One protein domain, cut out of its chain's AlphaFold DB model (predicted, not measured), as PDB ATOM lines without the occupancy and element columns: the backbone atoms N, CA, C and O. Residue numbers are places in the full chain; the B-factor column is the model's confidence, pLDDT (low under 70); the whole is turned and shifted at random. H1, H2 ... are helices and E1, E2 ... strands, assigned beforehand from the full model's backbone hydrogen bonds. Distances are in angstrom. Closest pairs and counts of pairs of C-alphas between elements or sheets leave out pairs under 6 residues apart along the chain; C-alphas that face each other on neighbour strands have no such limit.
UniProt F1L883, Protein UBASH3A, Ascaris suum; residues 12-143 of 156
ATOM      1  N   MET A  12     -18.994 -44.043  10.196       81.69
ATOM      2  CA  MET A  12     -19.915 -43.334  11.077       81.69
ATOM      3  C   MET A  12     -21.336 -43.806  10.771       81.69
ATOM      4  O   MET A  12     -21.837 -43.620   9.661       81.69
ATOM      5  N   LYS A  13     -21.986 -44.416  11.760       92.69
ATOM      6  CA  LYS A  13     -23.381 -44.838  11.657       92.69
ATOM      7  C   LYS A  13     -24.315 -43.702  12.067       92.69
ATOM      8  O   LYS A  13     -24.088 -43.027  13.070       92.69
ATOM      9  N   ILE A  14     -25.382 -43.511  11.303       95.31
ATOM     10  CA  ILE A  14     -26.431 -42.528  11.561       95.31
ATOM     11  C   ILE A  14     -27.293 -43.017  12.725       95.31
ATOM     12  O   ILE A  14     -27.758 -44.158  12.745       95.31
ATOM     13  N   ARG A  15     -27.543 -42.123  13.678       96.94
ATOM     14  CA  ARG A  15     -28.457 -42.340  14.799       96.94
ATOM     15  C   ARG A  15     -29.764 -41.618  14.527       96.94
ATOM     16  O   ARG A  15     -29.772 -40.406  14.336       96.94
ATOM     17  N   ILE A  16     -30.857 -42.372  14.468       97.69
ATOM     18  CA  ILE A  16     -32.189 -41.818  14.230       97.69
ATOM     19  C   ILE A  16     -32.753 -41.343  15.568       97.69
ATOM     20  O   ILE A  16     -33.118 -42.169  16.400       97.69
ATOM     21  N   GLU A  17     -32.805 -40.026  15.763       97.88
ATOM     22  CA  GLU A  17     -33.353 -39.370  16.956       97.88
ATOM     23  C   GLU A  17     -34.676 -38.667  16.598       97.88
ATOM     24  O   GLU A  17     -34.651 -37.549  16.072       97.88
ATOM     25  N   PRO A  18     -35.843 -39.297  16.848       97.44
ATOM     26  CA  PRO A  18     -37.145 -38.677  16.622       97.44
ATOM     27  C   PRO A  18     -37.346 -37.395  17.439       97.44
ATOM     28  O   PRO A  18     -38.111 -36.528  17.023       97.44
ATOM     29  N   GLY A  19     -36.619 -37.223  18.547       97.62
ATOM     30  CA  GLY A  19     -36.602 -35.996  19.332       97.62
ATOM     31  C   GLY A  19     -36.294 -34.729  18.522       97.62
ATOM     32  O   GLY A  19     -36.796 -33.646  18.833       97.62
ATOM     33  N   LEU A  20     -35.499 -34.858  17.451       98.19
ATOM     34  CA  LEU A  20     -35.120 -33.750  16.565       98.19
ATOM     35  C   LEU A  20     -36.267 -33.267  15.663       98.19
ATOM     36  O   LEU A  20     -36.094 -32.290  14.924       98.19
ATOM     37  N   PHE A  21     -37.424 -33.933  15.702       97.88
ATOM     38  CA  PHE A  21     -38.556 -33.606  14.851       97.88
ATOM     39  C   PHE A  21     -39.066 -32.174  15.080       97.88
ATOM     40  O   PHE A  21     -39.024 -31.621  16.187       97.88
ATOM     41  N   GLN A  22     -39.530 -31.563  13.989       97.25
ATOM     42  CA  GLN A  22     -40.004 -30.180  13.927       97.25
ATOM     43  C   GLN A  22     -41.186 -29.875  14.860       97.25
ATOM     44  O   GLN A  22     -41.760 -30.759  15.488       97.25
ATOM     45  N   TRP A  23     -41.563 -28.597  14.915       97.88
ATOM     46  CA  TRP A  23     -42.702 -28.110  15.690       97.88
ATOM     47  C   TRP A  23     -44.022 -28.792  15.277       97.88
ATOM     48  O   TRP A  23     -44.427 -28.712  14.111       97.88
ATOM     49  N   MET A  24     -44.736 -29.381  16.240       96.94
ATOM     50  CA  MET A  24     -46.011 -30.083  16.034       96.94
ATOM     51  C   MET A  24     -47.127 -29.168  15.527       96.94
ATOM     52  O   MET A  24     -48.065 -29.639  14.890       96.94
ATOM     53  N   HIS A  25     -46.995 -27.844  15.678       95.25
ATOM     54  CA  HIS A  25     -47.911 -26.878  15.064       95.25
ATOM     55  C   HIS A  25     -48.038 -27.041  13.536       95.25
ATOM     56  O   HIS A  25     -49.054 -26.661  12.945       95.25
ATOM     57  N   TRP A  26     -47.020 -27.603  12.876       94.25
ATOM     58  CA  TRP A  26     -47.040 -27.897  11.439       94.25
ATOM     59  C   TRP A  26     -47.624 -29.276  11.098       94.25
ATOM     60  O   TRP A  26     -47.887 -29.552   9.930       94.25
ATOM     61  N   CYS A  27     -47.897 -30.114  12.095       93.50
ATOM     62  CA  CYS A  27     -48.389 -31.485  11.958       93.50
ATOM     63  C   CYS A  27     -49.900 -31.576  12.208       93.50
ATOM     64  O   CYS A  27     -50.377 -32.391  12.990       93.50
ATOM     65  N   LYS A  28     -50.685 -30.749  11.504       88.12
ATOM     66  CA  LYS A  28     -52.154 -30.678  11.667       88.12
ATOM     67  C   LYS A  28     -52.899 -31.980  11.351       88.12
ATOM     68  O   LYS A  28     -54.067 -32.110  11.699       88.12
ATOM     69  N   HIS A  29     -52.246 -32.903  10.652       90.12
ATOM     70  CA  HIS A  29     -52.802 -34.191  10.238       90.12
ATOM     71  C   HIS A  29     -52.084 -35.367  10.913       90.12
ATOM     72  O   HIS A  29     -52.079 -36.472  10.380       90.12
ATOM     73  N   GLY A  30     -51.466 -35.112  12.067       89.69
ATOM     74  CA  GLY A  30     -50.642 -36.082  12.774       89.69
ATOM     75  C   GLY A  30     -49.229 -36.184  12.207       89.69
ATOM     76  O   GLY A  30     -48.803 -35.409  11.340       89.69
ATOM     77  N   LEU A  31     -48.483 -37.143  12.748       93.44
ATOM     78  CA  LEU A  31     -47.120 -37.429  12.321       93.44
ATOM     79  C   LEU A  31     -47.105 -38.139  10.959       93.44
ATOM     80  O   LEU A  31     -47.960 -38.988  10.695       93.44
ATOM     81  N   PRO A  32     -46.112 -37.847  10.101       92.31
ATOM     82  CA  PRO A  32     -45.839 -38.670   8.933       92.31
ATOM     83  C   PRO A  32     -45.584 -40.136   9.324       92.31
ATOM     84  O   PRO A  32     -45.084 -40.405  10.419       92.31
ATOM     85  N   PRO A  33     -45.847 -41.096   8.423       93.62
ATOM     86  CA  PRO A  33     -45.486 -42.493   8.637       93.62
ATOM     87  C   PRO A  33     -43.963 -42.664   8.518       93.62
ATOM     88  O   PRO A  33     -43.444 -43.003   7.454       93.62
ATOM     89  N   PHE A  34     -43.229 -42.373   9.595       94.62
ATOM     90  CA  PHE A  34     -41.770 -42.459   9.605       94.62
ATOM     91  C   PHE A  34     -41.276 -43.887   9.378       94.62
ATOM     92  O   PHE A  34     -41.840 -44.857   9.887       94.62
ATOM     93  N   MET A  35     -40.156 -44.000   8.666       95.44
ATOM     94  CA  MET A  35     -39.373 -45.227   8.657       95.44
ATOM     95  C   MET A  35     -38.685 -45.405  10.013       95.44
ATOM     96  O   MET A  35     -38.114 -44.462  10.559       95.44
ATOM     97  N   ASN A  36     -38.701 -46.623  10.544       93.75
ATOM     98  CA  ASN A  36     -37.889 -46.985  11.699       93.75
ATOM     99  C   ASN A  36     -36.437 -47.306  11.291       93.75
ATOM    100  O   ASN A  36     -36.112 -47.434  10.107       93.75
ATOM    101  N   ALA A  37     -35.554 -47.450  12.283       95.12
ATOM    102  CA  ALA A  37     -34.127 -47.701  12.070       95.12
ATOM    103  C   ALA A  37     -33.856 -48.944  11.195       95.12
ATOM    104  O   ALA A  37     -33.015 -48.902  10.299       95.12
ATOM    105  N   GLU A  38     -34.625 -50.018  11.387       96.38
ATOM    106  CA  GLU A  38     -34.531 -51.250  10.594       96.38
ATOM    107  C   GLU A  38     -34.939 -51.039   9.129       96.38
ATOM    108  O   GLU A  38     -34.319 -51.578   8.212       96.38
ATOM    109  N   GLN A  39     -35.980 -50.239   8.881       97.19
ATOM    110  CA  GLN A  39     -36.406 -49.876   7.528       97.19
ATOM    111  C   GLN A  39     -35.350 -49.024   6.817       97.19
ATOM    112  O   GLN A  39     -35.069 -49.283   5.649       97.19
ATOM    113  N   PHE A  40     -34.734 -48.057   7.507       96.25
ATOM    114  CA  PHE A  40     -33.624 -47.278   6.947       96.25
ATOM    115  C   PHE A  40     -32.405 -48.156   6.644       96.25
ATOM    116  O   PHE A  40     -31.838 -48.057   5.558       96.25
ATOM    117  N   ASN A  41     -32.042 -49.066   7.550       94.69
ATOM    118  CA  ASN A  41     -30.940 -49.999   7.326       94.69
ATOM    119  C   ASN A  41     -31.200 -50.903   6.105       94.69
ATOM    120  O   ASN A  41     -30.336 -51.044   5.242       94.69
ATOM    121  N   ARG A  42     -32.423 -51.440   5.956       97.38
ATOM    122  CA  ARG A  42     -32.821 -52.205   4.756       97.38
ATOM    123  C   ARG A  42     -32.812 -51.379   3.469       97.38
ATOM    124  O   ARG A  42     -32.611 -51.945   2.401       97.38
ATOM    125  N   ALA A  43     -33.027 -50.069   3.560       96.56
ATOM    126  CA  ALA A  43     -32.941 -49.153   2.425       96.56
ATOM    127  C   ALA A  43     -31.492 -48.770   2.054       96.56
ATOM    128  O   ALA A  43     -31.297 -48.003   1.114       96.56
ATOM    129  N   GLY A  44     -30.481 -49.304   2.753       94.44
ATOM    130  CA  GLY A  44     -29.064 -49.101   2.440       94.44
ATOM    131  C   GLY A  44     -28.406 -47.927   3.166       94.44
ATOM    132  O   GLY A  44     -27.270 -47.581   2.850       94.44
ATOM    133  N   PHE A  45     -29.082 -47.309   4.138       93.94
ATOM    134  CA  PHE A  45     -28.461 -46.293   4.988       93.94
ATOM    135  C   PHE A  45     -27.623 -46.953   6.089       93.94
ATOM    136  O   PHE A  45     -28.044 -47.938   6.694       93.94
ATOM    137  N   SER A  46     -26.451 -46.386   6.393       93.69
ATOM    138  CA  SER A  46     -25.607 -46.852   7.500       93.69
ATOM    139  C   SER A  46     -26.207 -46.400   8.834       93.69
ATOM    140  O   SER A  46     -25.965 -45.275   9.264       93.69
ATOM    141  N   ILE A  47     -27.041 -47.237   9.461       95.69
ATOM    142  CA  ILE A  47     -27.764 -46.912  10.703       95.69
ATOM    143  C   ILE A  47     -27.151 -47.625  11.915       95.69
ATOM    144  O   ILE A  47     -26.779 -48.799  11.860       95.69
ATOM    145  N   ASP A  48     -27.086 -46.928  13.050       95.56
ATOM    146  CA  ASP A  48     -26.775 -47.514  14.352       95.56
ATOM    147  C   ASP A  48     -28.041 -48.134  14.955       95.56
ATOM    148  O   ASP A  48     -28.806 -47.473  15.652       95.56
ATOM    149  N   LEU A  49     -28.269 -49.423  14.686       96.12
ATOM    150  CA  LEU A  49     -29.417 -50.164  15.226       96.12
ATOM    151  C   LEU A  49     -29.359 -50.361  16.752       96.12
ATOM    152  O   LEU A  49     -30.357 -50.746  17.355       96.12
ATOM    153  N   SER A  50     -28.204 -50.119  17.386       96.06
ATOM    154  CA  SER A  50     -28.056 -50.222  18.843       96.06
ATOM    155  C   SER A  50     -28.422 -48.932  19.575       96.06
ATOM    156  O   SER A  50     -28.584 -48.936  20.799       96.06
ATOM    157  N   TYR A  51     -28.566 -47.830  18.834       96.31
ATOM    158  CA  TYR A  51     -28.918 -46.537  19.389       96.31
ATOM    159  C   TYR A  51     -30.336 -46.537  19.959       96.31
ATOM    160  O   TYR A  51     -31.297 -46.958  19.314       96.31
ATOM    161  N   LYS A  52     -30.459 -46.009  21.176       95.75
ATOM    162  CA  LYS A  52     -31.738 -45.751  21.832       95.75
ATOM    163  C   LYS A  52     -31.988 -44.251  21.793       95.75
ATOM    164  O   LYS A  52     -31.200 -43.498  22.362       95.75
ATOM    165  N   ALA A  53     -33.064 -43.850  21.123       96.81
ATOM    166  CA  ALA A  53     -33.492 -42.460  21.079       96.81
ATOM    167  C   ALA A  53     -33.735 -41.914  22.494       96.81
ATOM    168  O   ALA A  53     -34.247 -42.624  23.365       96.81
ATOM    169  N   ILE A  54     -33.347 -40.659  22.705       97.38
ATOM    170  CA  ILE A  54     -33.551 -39.918  23.951       97.38
ATOM    171  C   ILE A  54     -35.017 -39.507  24.061       97.38
ATOM    172  O   ILE A  54     -35.587 -39.570  25.150       97.38
ATOM    173  N   ASP A  55     -35.626 -39.118  22.941       96.25
ATOM    174  CA  ASP A  55     -37.008 -38.663  22.905       96.25
ATOM    175  C   ASP A  55     -37.769 -39.239  21.703       96.25
ATOM    176  O   ASP A  55     -37.201 -39.822  20.779       96.25
ATOM    177  N   ASP A  56     -39.092 -39.125  21.738       95.19
ATOM    178  CA  ASP A  56     -39.973 -39.708  20.736       95.19
ATOM    179  C   ASP A  56     -41.042 -38.707  20.305       95.19
ATOM    180  O   ASP A  56     -41.899 -38.313  21.099       95.19
ATOM    181  N   ALA A  57     -41.033 -38.351  19.017       94.50
ATOM    182  CA  ALA A  57     -42.000 -37.427  18.442       94.50
ATOM    183  C   ALA A  57     -43.455 -37.874  18.639       94.50
ATOM    184  O   ALA A  57     -44.343 -37.029  18.735       94.50
ATOM    185  N   ALA A  58     -43.706 -39.183  18.757       94.19
ATOM    186  CA  ALA A  58     -45.036 -39.728  19.031       94.19
ATOM    187  C   ALA A  58     -45.602 -39.326  20.405       94.19
ATOM    188  O   ALA A  58     -46.799 -39.482  20.637       94.19
ATOM    189  N   LYS A  59     -44.760 -38.823  21.317       95.06
ATOM    190  CA  LYS A  59     -45.151 -38.398  22.669       95.06
ATOM    191  C   LYS A  59     -45.310 -36.886  22.800       95.06
ATOM    192  O   LYS A  59     -45.669 -36.415  23.878       95.06
ATOM    193  N   PHE A  60     -45.016 -36.124  21.750       95.94
ATOM    194  CA  PHE A  60     -45.131 -34.671  21.790       95.94
ATOM    195  C   PHE A  60     -46.591 -34.234  21.848       95.94
ATOM    196  O   PHE A  60     -47.467 -34.857  21.249       95.94
ATOM    197  N   ASP A  61     -46.847 -33.131  22.550       95.12
ATOM    198  CA  ASP A  61     -48.168 -32.513  22.556       95.12
ATOM    199  C   ASP A  61     -48.469 -31.942  21.161       95.12
ATOM    200  O   ASP A  61     -47.760 -31.074  20.649       95.12
ATOM    201  N   GLU A  62     -49.553 -32.396  20.537       93.19
ATOM    202  CA  GLU A  62     -50.023 -31.858  19.255       93.19
ATOM    203  C   GLU A  62     -50.350 -30.357  19.333       93.19
ATOM    204  O   GLU A  62     -50.353 -29.652  18.320       93.19
ATOM    205  N   LYS A  63     -50.618 -29.852  20.542       94.62
ATOM    206  CA  LYS A  63     -50.897 -28.444  20.830       94.62
ATOM    207  C   LYS A  63     -49.675 -27.684  21.342       94.62
ATOM    208  O   LYS A  63     -49.849 -26.548  21.792       94.62
ATOM    209  N   GLU A  64     -48.470 -28.256  21.248       95.94
ATOM    210  CA  GLU A  64     -47.262 -27.639  21.799       95.94
ATOM    211  C   GLU A  64     -47.102 -26.186  21.327       95.94
ATOM    212  O   GLU A  64     -47.219 -25.837  20.139       95.94
ATOM    213  N   THR A  65     -46.825 -25.297  22.276       97.94
ATOM    214  CA  THR A  65     -46.520 -23.908  21.964       97.94
ATOM    215  C   THR A  65     -45.129 -23.799  21.336       97.94
ATOM    216  O   THR A  65     -44.342 -24.743  21.316       97.94
ATOM    217  N   LEU A  66     -44.788 -22.614  20.818       98.50
ATOM    218  CA  LEU A  66     -43.425 -22.385  20.334       98.50
ATOM    219  C   LEU A  66     -42.411 -22.524  21.480       98.50
ATOM    220  O   LEU A  66     -41.325 -23.053  21.273       98.50
ATOM    221  N   LEU A  67     -42.774 -22.079  22.687       98.56
ATOM    222  CA  LEU A  67     -41.922 -22.203  23.865       98.56
ATOM    223  C   LEU A  67     -41.696 -23.671  24.244       98.56
ATOM    224  O   LEU A  67     -40.567 -24.036  24.559       98.56
ATOM    225  N   ASP A  68     -42.724 -24.513  24.152       98.44
ATOM    226  CA  ASP A  68     -42.594 -25.954  24.401       98.44
ATOM    227  C   ASP A  68     -41.634 -26.603  23.398       98.44
ATOM    228  O   ASP A  68     -40.723 -27.325  23.807       98.44
ATOM    229  N   TYR A  69     -41.742 -26.247  22.110       98.69
ATOM    230  CA  TYR A  69     -40.812 -26.709  21.077       98.69
ATOM    231  C   TYR A  69     -39.355 -26.313  21.379       98.69
ATOM    232  O   TYR A  69     -38.444 -27.140  21.273       98.69
ATOM    233  N   TYR A  70     -39.126 -25.063  21.794       98.81
ATOM    234  CA  TYR A  70     -37.816 -24.590  22.251       98.81
ATOM    235  C   TYR A  70     -37.313 -25.391  23.457       98.81
ATOM    236  O   TYR A  70     -36.188 -25.888  23.440       98.81
ATOM    237  N   ASN A  71     -38.162 -25.582  24.466       98.56
ATOM    238  CA  ASN A  71     -37.799 -26.276  25.695       98.56
ATOM    239  C   ASN A  71     -37.438 -27.745  25.452       98.56
ATOM    240  O   ASN A  71     -36.396 -28.181  25.940       98.56
ATOM    241  N   ARG A  72     -38.228 -28.494  24.668       98.25
ATOM    242  CA  ARG A  72     -37.882 -29.890  24.346       98.25
ATOM    243  C   ARG A  72     -36.639 -29.991  23.464       98.25
ATOM    244  O   ARG A  72     -35.813 -30.868  23.685       98.25
ATOM    245  N   SER A  73     -36.444 -29.055  22.528       98.69
ATOM    246  CA  SER A  73     -35.226 -28.997  21.703       98.69
ATOM    247  C   SER A  73     -33.988 -28.756  22.571       98.69
ATOM    248  O   SER A  73     -32.956 -29.403  22.396       98.69
ATOM    249  N   PHE A  74     -34.097 -27.846  23.541       98.62
ATOM    250  CA  PHE A  74     -33.021 -27.543  24.472       98.62
ATOM    251  C   PHE A  74     -32.731 -28.704  25.436       98.62
ATOM    252  O   PHE A  74     -31.569 -29.030  25.676       98.62
ATOM    253  N   ALA A  75     -33.764 -29.368  25.956       98.50
ATOM    254  CA  ALA A  75     -33.592 -30.561  26.781       98.50
ATOM    255  C   ALA A  75     -32.897 -31.689  25.999       98.50
ATOM    256  O   ALA A  75     -31.943 -32.292  26.494       98.50
ATOM    257  N   LEU A  76     -33.312 -31.914  24.749       98.69
ATOM    258  CA  LEU A  76     -32.723 -32.921  23.875       98.69
ATOM    259  C   LEU A  76     -31.243 -32.650  23.593       98.69
ATOM    260  O   LEU A  76     -30.418 -33.539  23.792       98.69
ATOM    261  N   VAL A  77     -30.882 -31.435  23.157       98.25
ATOM    262  CA  VAL A  77     -29.473 -31.125  22.846       98.25
ATOM    263  C   VAL A  77     -28.590 -31.263  24.086       98.25
ATOM    264  O   VAL A  77     -27.471 -31.753  23.977       98.25
ATOM    265  N   ARG A  78     -29.094 -30.902  25.275       97.75
ATOM    266  CA  ARG A  78     -28.384 -31.118  26.541       97.75
ATOM    267  C   ARG A  78     -28.150 -32.605  26.798       97.75
ATOM    268  O   ARG A  78     -27.010 -32.976  27.039       97.75
ATOM    269  N   GLY A  79     -29.169 -33.451  26.646       97.88
ATOM    270  CA  GLY A  79     -29.020 -34.903  26.798       97.88
ATOM    271  C   GLY A  79     -28.046 -35.530  25.790       97.88
ATOM    272  O   GLY A  79     -27.265 -36.417  26.144       97.88
ATOM    273  N   ILE A  80     -28.041 -35.040  24.544       97.69
ATOM    274  CA  ILE A  80     -27.076 -35.465  23.518       97.69
ATOM    275  C   ILE A  80     -25.650 -35.098  23.938       97.69
ATOM    276  O   ILE A  80     -24.772 -35.959  23.872       97.69
ATOM    277  N   LEU A  81     -25.426 -33.853  24.372       96.44
ATOM    278  CA  LEU A  81     -24.116 -33.356  24.806       96.44
ATOM    279  C   LEU A  81     -23.618 -34.069  26.068       96.44
ATOM    280  O   LEU A  81     -22.462 -34.471  26.121       96.44
ATOM    281  N   ASP A  82     -24.493 -34.312  27.044       95.50
ATOM    282  CA  ASP A  82     -24.142 -35.036  28.270       95.50
ATOM    283  C   ASP A  82     -23.720 -36.494  27.964       95.50
ATOM    284  O   ASP A  82     -22.865 -37.059  28.645       95.50
ATOM    285  N   SER A  83     -24.271 -37.096  26.900       95.00
ATOM    286  CA  SER A  83     -23.897 -38.442  26.428       95.00
ATOM    287  C   SER A  83     -22.614 -38.468  25.581       95.00
ATOM    288  O   SER A  83     -22.079 -39.543  25.310       95.00
ATOM    289  N   HIS A  84     -22.136 -37.304  25.134       92.94
ATOM    290  CA  HIS A  84     -20.990 -37.140  24.237       92.94
ATOM    291  C   HIS A  84     -20.130 -35.956  24.705       92.94
ATOM    292  O   HIS A  84     -20.114 -34.911  24.052       92.94
ATOM    293  N   PRO A  85     -19.414 -36.103  25.836       89.25
ATOM    294  CA  PRO A  85     -18.684 -34.999  26.466       89.25
ATOM    295  C   PRO A  85     -17.504 -34.480  25.632       89.25
ATOM    296  O   PRO A  85     -16.968 -33.414  25.916       89.25
ATOM    297  N   GLU A  86     -17.078 -35.227  24.612       89.06
ATOM    298  CA  GLU A  86     -15.971 -34.867  23.736       89.06
ATOM    299  C   GLU A  86     -16.303 -35.179  22.272       89.06
ATOM    300  O   GLU A  86     -17.082 -36.084  21.960       89.06
ATOM    301  N   GLY A  87     -15.641 -34.462  21.364       90.75
ATOM    302  CA  GLY A  87     -15.757 -34.657  19.923       90.75
ATOM    303  C   GLY A  87     -16.719 -33.683  19.244       90.75
ATOM    304  O   GLY A  87     -17.154 -32.687  19.818       90.75
ATOM    305  N   THR A  88     -17.006 -33.957  17.973       92.38
ATOM    306  CA  THR A  88     -17.890 -33.136  17.138       92.38
ATOM    307  C   THR A  88     -19.147 -33.923  16.809       92.38
ATOM    308  O   THR A  88     -19.069 -35.063  16.352       92.38
ATOM    309  N   ILE A  89     -20.307 -33.298  17.006       95.38
ATOM    310  CA  ILE A  89     -21.618 -33.890  16.735       95.38
ATOM    311  C   ILE A  89     -22.264 -33.114  15.593       95.38
ATOM    312  O   ILE A  89     -22.395 -31.892  15.664       95.38
ATOM    313  N   LEU A  90     -22.698 -33.822  14.551       96.50
ATOM    314  CA  LEU A  90     -23.535 -33.253  13.501       96.50
ATOM    315  C   LEU A  90     -24.998 -33.599  13.784       96.50
ATOM    316  O   LEU A  90     -25.383 -34.765  13.724       96.50
ATOM    317  N   LEU A  91     -25.811 -32.580  14.061       97.81
ATOM    318  CA  LEU A  91     -27.260 -32.719  14.206       97.81
ATOM    319  C   LEU A  91     -27.938 -32.300  12.903       97.81
ATOM    320  O   LEU A  91     -27.859 -31.141  12.498       97.81
ATOM    321  N   VAL A  92     -28.607 -33.249  12.250       97.94
ATOM    322  CA  VAL A  92     -29.378 -33.005  11.026       97.94
ATOM    323  C   VAL A  92     -30.858 -33.023  11.382       97.94
ATOM    324  O   VAL A  92     -31.364 -34.018  11.893       97.94
ATOM    325  N   GLY A  93     -31.545 -31.914  11.128       97.31
ATOM    326  CA  GLY A  93     -32.955 -31.741  11.462       97.31
ATOM    327  C   GLY A  93     -33.659 -30.816  10.476       97.31
ATOM    328  O   GLY A  93     -33.445 -30.889   9.268       97.31
ATOM    329  N   HIS A  94     -34.496 -29.926  10.995       97.56
ATOM    330  CA  HIS A  94     -35.318 -29.016  10.202       97.56
ATOM    331  C   HIS A  94     -34.793 -27.578  10.285       97.56
ATOM    332  O   HIS A  94     -33.937 -27.262  11.107       97.56
ATOM    333  N   ALA A  95     -35.356 -26.666   9.486       97.44
ATOM    334  CA  ALA A  95     -34.979 -25.250   9.524       97.44
ATOM    335  C   ALA A  95     -35.045 -24.654  10.947       97.44
ATOM    336  O   ALA A  95     -34.156 -23.906  11.344       97.44
ATOM    337  N   GLY A  96     -36.061 -25.033  11.735       97.56
ATOM    338  CA  GLY A  96     -36.207 -24.603  13.130       97.56
ATOM    339  C   GLY A  96     -35.090 -25.095  14.051       97.56
ATOM    340  O   GLY A  96     -34.672 -24.353  14.938       97.56
ATOM    341  N   SER A  97     -34.552 -26.292  13.792       98.06
ATOM    342  CA  SER A  97     -33.529 -26.941  14.614       98.06
ATOM    343  C   SER A  97     -32.256 -26.097  14.744       98.06
ATOM    344  O   SER A  97     -31.654 -26.085  15.814       98.06
ATOM    345  N   LEU A  98     -31.883 -25.327  13.711       97.12
ATOM    346  CA  LEU A  98     -30.715 -24.435  13.757       97.12
ATOM    347  C   LEU A  98     -30.790 -23.424  14.914       97.12
ATOM    348  O   LEU A  98     -29.762 -23.072  15.492       97.12
ATOM    349  N   ASP A  99     -31.993 -22.952  15.256       98.00
ATOM    350  CA  ASP A  99     -32.204 -21.962  16.317       98.00
ATOM    351  C   ASP A  99     -32.704 -22.620  17.607       98.00
ATOM    352  O   ASP A  99     -32.174 -22.306  18.672       98.00
ATOM    353  N   THR A 100     -33.642 -23.572  17.555       98.44
ATOM    354  CA  THR A 100     -34.190 -24.184  18.780       98.44
ATOM    355  C   THR A 100     -33.185 -25.046  19.537       98.44
ATOM    356  O   THR A 100     -33.227 -25.068  20.764       98.44
ATOM    357  N   LEU A 101     -32.235 -25.692  18.849       98.31
ATOM    358  CA  LEU A 101     -31.182 -26.481  19.501       98.31
ATOM    359  C   LEU A 101     -30.038 -25.615  20.045       98.31
ATOM    360  O   LEU A 101     -29.311 -26.045  20.930       98.31
ATOM    361  N   THR A 102     -29.831 -24.400  19.532       97.81
ATOM    362  CA  THR A 102     -28.602 -23.636  19.826       97.81
ATOM    363  C   THR A 102     -28.840 -22.370  20.640       97.81
ATOM    364  O   THR A 102     -27.953 -21.914  21.361       97.81
ATOM    365  N   ARG A 103     -30.043 -21.790  20.578       97.81
ATOM    366  CA  ARG A 103     -30.323 -20.478  21.169       97.81
ATOM    367  C   ARG A 103     -30.222 -20.482  22.691       97.81
ATOM    368  O   ARG A 103     -29.443 -19.703  23.240       97.81
ATOM    369  N   GLN A 104     -30.965 -21.372  23.352       98.12
ATOM    370  CA  GLN A 104     -30.904 -21.539  24.810       98.12
ATOM    371  C   GLN A 104     -29.555 -22.090  25.266       98.12
ATOM    372  O   GLN A 104     -29.041 -21.641  26.286       98.12
ATOM    373  N   LEU A 105     -28.953 -22.984  24.475       97.06
ATOM    374  CA  LEU A 105     -27.612 -23.505  24.731       97.06
ATOM    375  C   LEU A 105     -26.582 -22.369  24.836       97.06
ATOM    376  O   LEU A 105     -25.770 -22.364  25.751       97.06
ATOM    377  N   SER A 106     -26.686 -21.348  23.981       96.19
ATOM    378  CA  SER A 106     -25.862 -20.134  24.044       96.19
ATOM    379  C   SER A 106     -26.400 -19.026  24.960       96.19
ATOM    380  O   SER A 106     -26.088 -17.850  24.756       96.19
ATOM    381  N   GLY A 107     -27.238 -19.364  25.942       96.44
ATOM    382  CA  GLY A 107     -27.729 -18.434  26.964       96.44
ATOM    383  C   GLY A 107     -28.745 -17.395  26.474       96.44
ATOM    384  O   GLY A 107     -29.066 -16.454  27.199       96.44
ATOM    385  N   LYS A 108     -29.267 -17.527  25.248       97.50
ATOM    386  CA  LYS A 108     -30.287 -16.620  24.702       97.50
ATOM    387  C   LYS A 108     -31.688 -17.153  24.995       97.50
ATOM    388  O   LYS A 108     -31.930 -18.356  24.987       97.50
ATOM    389  N   LYS A 109     -32.645 -16.244  25.186       98.31
ATOM    390  CA  LYS A 109     -34.060 -16.605  25.362       98.31
ATOM    391  C   LYS A 109     -34.669 -17.136  24.054       98.31
ATOM    392  O   LYS A 109     -34.266 -16.651  22.990       98.31
ATOM    393  N   PRO A 110     -35.642 -18.067  24.117       98.50
ATOM    394  CA  PRO A 110     -36.488 -18.446  22.984       98.50
ATOM    395  C   PRO A 110     -37.015 -17.237  22.207       98.50
ATOM    396  O   PRO A 110     -37.211 -16.164  22.781       98.50
ATOM    397  N   ARG A 111     -37.212 -17.389  20.894       98.38
ATOM    398  CA  ARG A 111     -37.789 -16.318  20.071       98.38
ATOM    399  C   ARG A 111     -39.295 -16.261  20.229       98.38
ATOM    400  O   ARG A 111     -39.964 -17.286  20.337       98.38
ATOM    401  N   GLU A 112     -39.821 -15.057  20.063       98.12
ATOM    402  CA  GLU A 112     -41.237 -14.863  19.796       98.12
ATOM    403  C   GLU A 112     -41.614 -15.357  18.394       98.12
ATOM    404  O   GLU A 112     -40.792 -15.395  17.470       98.12
ATOM    405  N   ARG A 113     -42.894 -15.695  18.202       96.88
ATOM    406  CA  ARG A 113     -43.392 -16.307  16.953       96.88
ATOM    407  C   ARG A 113     -43.045 -15.511  15.692       96.88
ATOM    408  O   ARG A 113     -42.693 -16.108  14.676       96.88
ATOM    409  N   ALA A 114     -43.143 -14.182  15.739       97.88
ATOM    410  CA  ALA A 114     -42.847 -13.328  14.589       97.88
ATOM    411  C   ALA A 114     -41.362 -13.393  14.192       97.88
ATOM    412  O   ALA A 114     -41.044 -13.547  13.012       97.88
ATOM    413  N   GLU A 115     -40.458 -13.344  15.170       98.25
ATOM    414  CA  GLU A 115     -39.017 -13.454  14.936       98.25
ATOM    415  C   GLU A 115     -38.624 -14.852  14.464       98.25
ATOM    416  O   GLU A 115     -37.799 -14.990  13.562       98.25
ATOM    417  N   PHE A 116     -39.224 -15.891  15.049       98.38
ATOM    418  CA  PHE A 116     -38.988 -17.269  14.635       98.38
ATOM    419  C   PHE A 116     -39.419 -17.493  13.184       98.38
ATOM    420  O   PHE A 116     -38.669 -18.050  12.389       98.38
ATOM    421  N   ARG A 117     -40.579 -16.957  12.786       97.69
ATOM    422  CA  ARG A 117     -41.026 -16.995  11.389       97.69
ATOM    423  C   ARG A 117     -40.041 -16.295  10.449       97.69
ATOM    424  O   ARG A 117     -39.723 -16.837   9.395       97.69
ATOM    425  N   GLN A 118     -39.550 -15.109  10.811       97.94
ATOM    426  CA  GLN A 118     -38.550 -14.402  10.001       97.94
ATOM    427  C   GLN A 118     -37.234 -15.174   9.897       97.94
ATOM    428  O   GLN A 118     -36.601 -15.150   8.843       97.94
ATOM    429  N   PHE A 119     -36.825 -15.842  10.977       97.75
ATOM    430  CA  PHE A 119     -35.664 -16.720  10.978       97.75
ATOM    431  C   PHE A 119     -35.849 -17.865   9.974       97.75
ATOM    432  O   PHE A 119     -35.032 -17.993   9.068       97.75
ATOM    433  N   LEU A 120     -36.963 -18.601  10.050       97.25
ATOM    434  CA  LEU A 120     -37.256 -19.722   9.148       97.25
ATOM    435  C   LEU A 120     -37.252 -19.319   7.670       97.25
ATOM    436  O   LEU A 120     -36.699 -20.034   6.843       97.25
ATOM    437  N   HIS A 121     -37.828 -18.161   7.329       95.69
ATOM    438  CA  HIS A 121     -37.845 -17.668   5.947       95.69
ATOM    439  C   HIS A 121     -36.449 -17.348   5.385       95.69
ATOM    440  O   HIS A 121     -36.301 -17.236   4.172       95.69
ATOM    441  N   LYS A 122     -35.440 -17.181   6.245       94.19
ATOM    442  CA  LYS A 122     -34.043 -16.937   5.855       94.19
ATOM    443  C   LYS A 122     -33.193 -18.211   5.868       94.19
ATOM    444  O   LYS A 122     -32.027 -18.153   5.488       94.19
ATOM    445  N   THR A 123     -33.746 -19.338   6.308       95.25
ATOM    446  CA  THR A 123     -33.028 -20.611   6.400       95.25
ATOM    447  C   THR A 123     -33.175 -21.390   5.095       95.25
ATOM    448  O   THR A 123     -34.267 -21.829   4.743       95.25
ATOM    449  N   SER A 124     -32.069 -21.571   4.372       94.75
ATOM    450  CA  SER A 124     -32.013 -22.388   3.157       94.75
ATOM    451  C   SER A 124     -31.803 -23.873   3.469       94.75
ATOM    452  O   SER A 124     -31.443 -24.254   4.586       94.75
ATOM    453  N   TYR A 125     -31.958 -24.727   2.454       95.19
ATOM    454  CA  TYR A 125     -31.459 -26.099   2.533       95.19
ATOM    455  C   TYR A 125     -29.958 -26.114   2.835       95.19
ATOM    456  O   TYR A 125     -29.219 -25.243   2.372       95.19
ATOM    457  N   LEU A 126     -29.533 -27.106   3.624       95.75
ATOM    458  CA  LEU A 126     -28.157 -27.272   4.103       95.75
ATOM    459  C   LEU A 126     -27.587 -26.058   4.855       95.75
ATOM    460  O   LEU A 126     -26.374 -25.957   5.026       95.75
ATOM    461  N   ALA A 127     -28.441 -25.147   5.334       96.44
ATOM    462  CA  ALA A 127     -28.004 -24.139   6.283       96.44
ATOM    463  C   ALA A 127     -27.433 -24.833   7.529       96.44
ATOM    464  O   ALA A 127     -28.013 -25.790   8.044       96.44
ATOM    465  N   ILE A 128     -26.300 -24.332   8.010       96.62
ATOM    466  CA  ILE A 128     -25.560 -24.913   9.126       96.62
ATOM    467  C   ILE A 128     -24.982 -23.800   9.995       96.62
ATOM    468  O   ILE A 128     -24.565 -22.746   9.511       96.62
ATOM    469  N   ASN A 129     -24.968 -24.040  11.299       95.12
ATOM    470  CA  ASN A 129     -24.277 -23.232  12.284       95.12
ATOM    471  C   ASN A 129     -23.486 -24.140  13.221       95.12
ATOM    472  O   ASN A 129     -23.967 -25.182  13.657       95.12
ATOM    473  N   GLU A 130     -22.278 -23.714  13.548       96.81
ATOM    474  CA  GLU A 130     -21.421 -24.347  14.530       96.81
ATOM    475  C   GLU A 130     -21.584 -23.652  15.885       96.81
ATOM    476  O   GLU A 130     -21.666 -22.418  15.988       96.81
ATOM    477  N   VAL A 131     -21.638 -24.471  16.932       96.75
ATOM    478  CA  VAL A 131     -21.642 -24.042  18.328       96.75
ATOM    479  C   VAL A 131     -20.455 -24.704  19.008       96.75
ATOM    480  O   VAL A 131     -20.319 -25.922  18.947       96.75
ATOM    481  N   ILE A 132     -19.603 -23.907  19.649       96.00
ATOM    482  CA  ILE A 132     -18.412 -24.402  20.346       96.00
ATOM    483  C   ILE A 132     -18.535 -24.095  21.834       96.00
ATOM    484  O   ILE A 132     -18.880 -22.973  22.211       96.00
ATOM    485  N   GLU A 133     -18.197 -25.073  22.669       95.06
ATOM    486  CA  GLU A 133     -17.980 -24.871  24.098       95.06
ATOM    487  C   GLU A 133     -16.569 -24.332  24.368       95.06
ATOM    488  O   GLU A 133     -15.566 -24.909  23.944       95.06
ATOM    489  N   ARG A 134     -16.471 -23.201  25.072       90.25
ATOM    490  CA  ARG A 134     -15.209 -22.655  25.591       90.25
ATOM    491  C   ARG A 134     -15.436 -22.122  26.993       90.25
ATOM    492  O   ARG A 134     -16.355 -21.338  27.196       90.25
ATOM    493  N   ASN A 135     -14.573 -22.491  27.940       90.38
ATOM    494  CA  ASN A 135     -14.683 -22.079  29.346       90.38
ATOM    495  C   ASN A 135     -16.071 -22.384  29.948       90.38
ATOM    496  O   ASN A 135     -16.638 -21.542  30.635       90.38
ATOM    497  N   ASN A 136     -16.619 -23.571  29.658       88.50
ATOM    498  CA  ASN A 136     -17.961 -24.010  30.071       88.50
ATOM    499  C   ASN A 136     -19.117 -23.135  29.543       88.50
ATOM    500  O   ASN A 136     -20.217 -23.151  30.092       88.50
ATOM    501  N   GLU A 137     -18.885 -22.368  28.474       94.00
ATOM    502  CA  GLU A 137     -19.910 -21.587  27.785       94.00
ATOM    503  C   GLU A 137     -20.029 -22.018  26.322       94.00
ATOM    504  O   GLU A 137     -19.040 -22.051  25.588       94.00
ATOM    505  N   TRP A 138     -21.256 -22.258  25.862       96.69
ATOM    506  CA  TRP A 138     -21.544 -22.567  24.462       96.69
ATOM    507  C   TRP A 138     -21.769 -21.294  23.651       96.69
ATOM    508  O   TRP A 138     -22.618 -20.468  23.990       96.69
ATOM    509  N   LYS A 139     -21.058 -21.136  22.534       96.25
ATOM    510  CA  LYS A 139     -21.173 -19.956  21.665       96.25
ATOM    511  C   LYS A 139     -21.414 -20.369  20.224       96.25
ATOM    512  O   LYS A 139     -20.637 -21.130  19.659       96.25
ATOM    513  N   VAL A 140     -22.472 -19.823  19.622       95.44
ATOM    514  CA  VAL A 140     -22.681 -19.900  18.171       95.44
ATOM    515  C   VAL A 140     -21.611 -19.058  17.484       95.44
ATOM    516  O   VAL A 140     -21.549 -17.850  17.717       95.44
ATOM    517  N   ILE A 141     -20.793 -19.681  16.639       94.88
ATOM    518  CA  ILE A 141     -19.693 -19.003  15.934       94.88
ATOM    519  C   ILE A 141     -19.983 -18.739  14.449       94.88
ATOM    520  O   ILE A 141     -19.252 -17.985  13.814       94.88
ATOM    521  N   GLY A 142     -21.083 -19.277  13.916       92.00
ATOM    522  CA  GLY A 142     -21.500 -19.090  12.522       92.00
ATOM    523  C   GLY A 142     -21.384 -20.375  11.711       92.00
ATOM    524  O   GLY A 142     -21.310 -21.455  12.283       92.00
ATOM    525  N   SER A 143     -21.429 -20.275  10.383       93.44
ATOM    526  CA  SER A 143     -21.305 -21.452   9.515       93.44
ATOM    527  C   SER A 143     -19.845 -21.924   9.450       93.44
ATOM    528  O   SER A 143     -18.983 -21.102   9.133       93.44
TER     529      SER A 143
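Overview. This is residues 12 to 143 of the 156 residues of the protein "Protein UBASH3A" of Ascaris suum (UniProt F1L883). This is a domain of little regular structure, mostly loops, with the long helix H2 and the short H3 packed on it in the middle, and H4, the E1-E2 hairpin and, farthest out, H1 around them. The 132 printed residues hold H1 to H4, then antiparallel E1 and E2: mixed class, 47 residues in named elements. It is compact, radius of gyration of the C-alphas 15.2 A, spans 40 by 38 by 25 A.

Along the chain. Find C-alpha 37 at (-34.127, -47.701, 12.070), where H1 runs to 42. H2, residues 66 to 82, covers 24.4 A; H3 is 97 to 100, H4 113 to 121, E1 130 to 134. E2, 137 to 142, ends at (-21.500, -19.090, 12.522).

Arrangement. H1 touches no helix. H2 touches H3 with residues 69 to 74 alone; look at C-alphas Tyr 70 and Thr 100, the closest, 5.0 A. H3 and H4 are near each other. In the hairpin, N 132 and O 139 are 3.0 A apart. In H1, H2 and H4 every O i to N i+4 pair is within hydrogen-bond range; H3 is too short for one.

Size, cuts and confidence. The printed part has no cut; long links join H1 to H2, H2 to H3 and H3 to H4. No printed residue is under 70 in pLDDT.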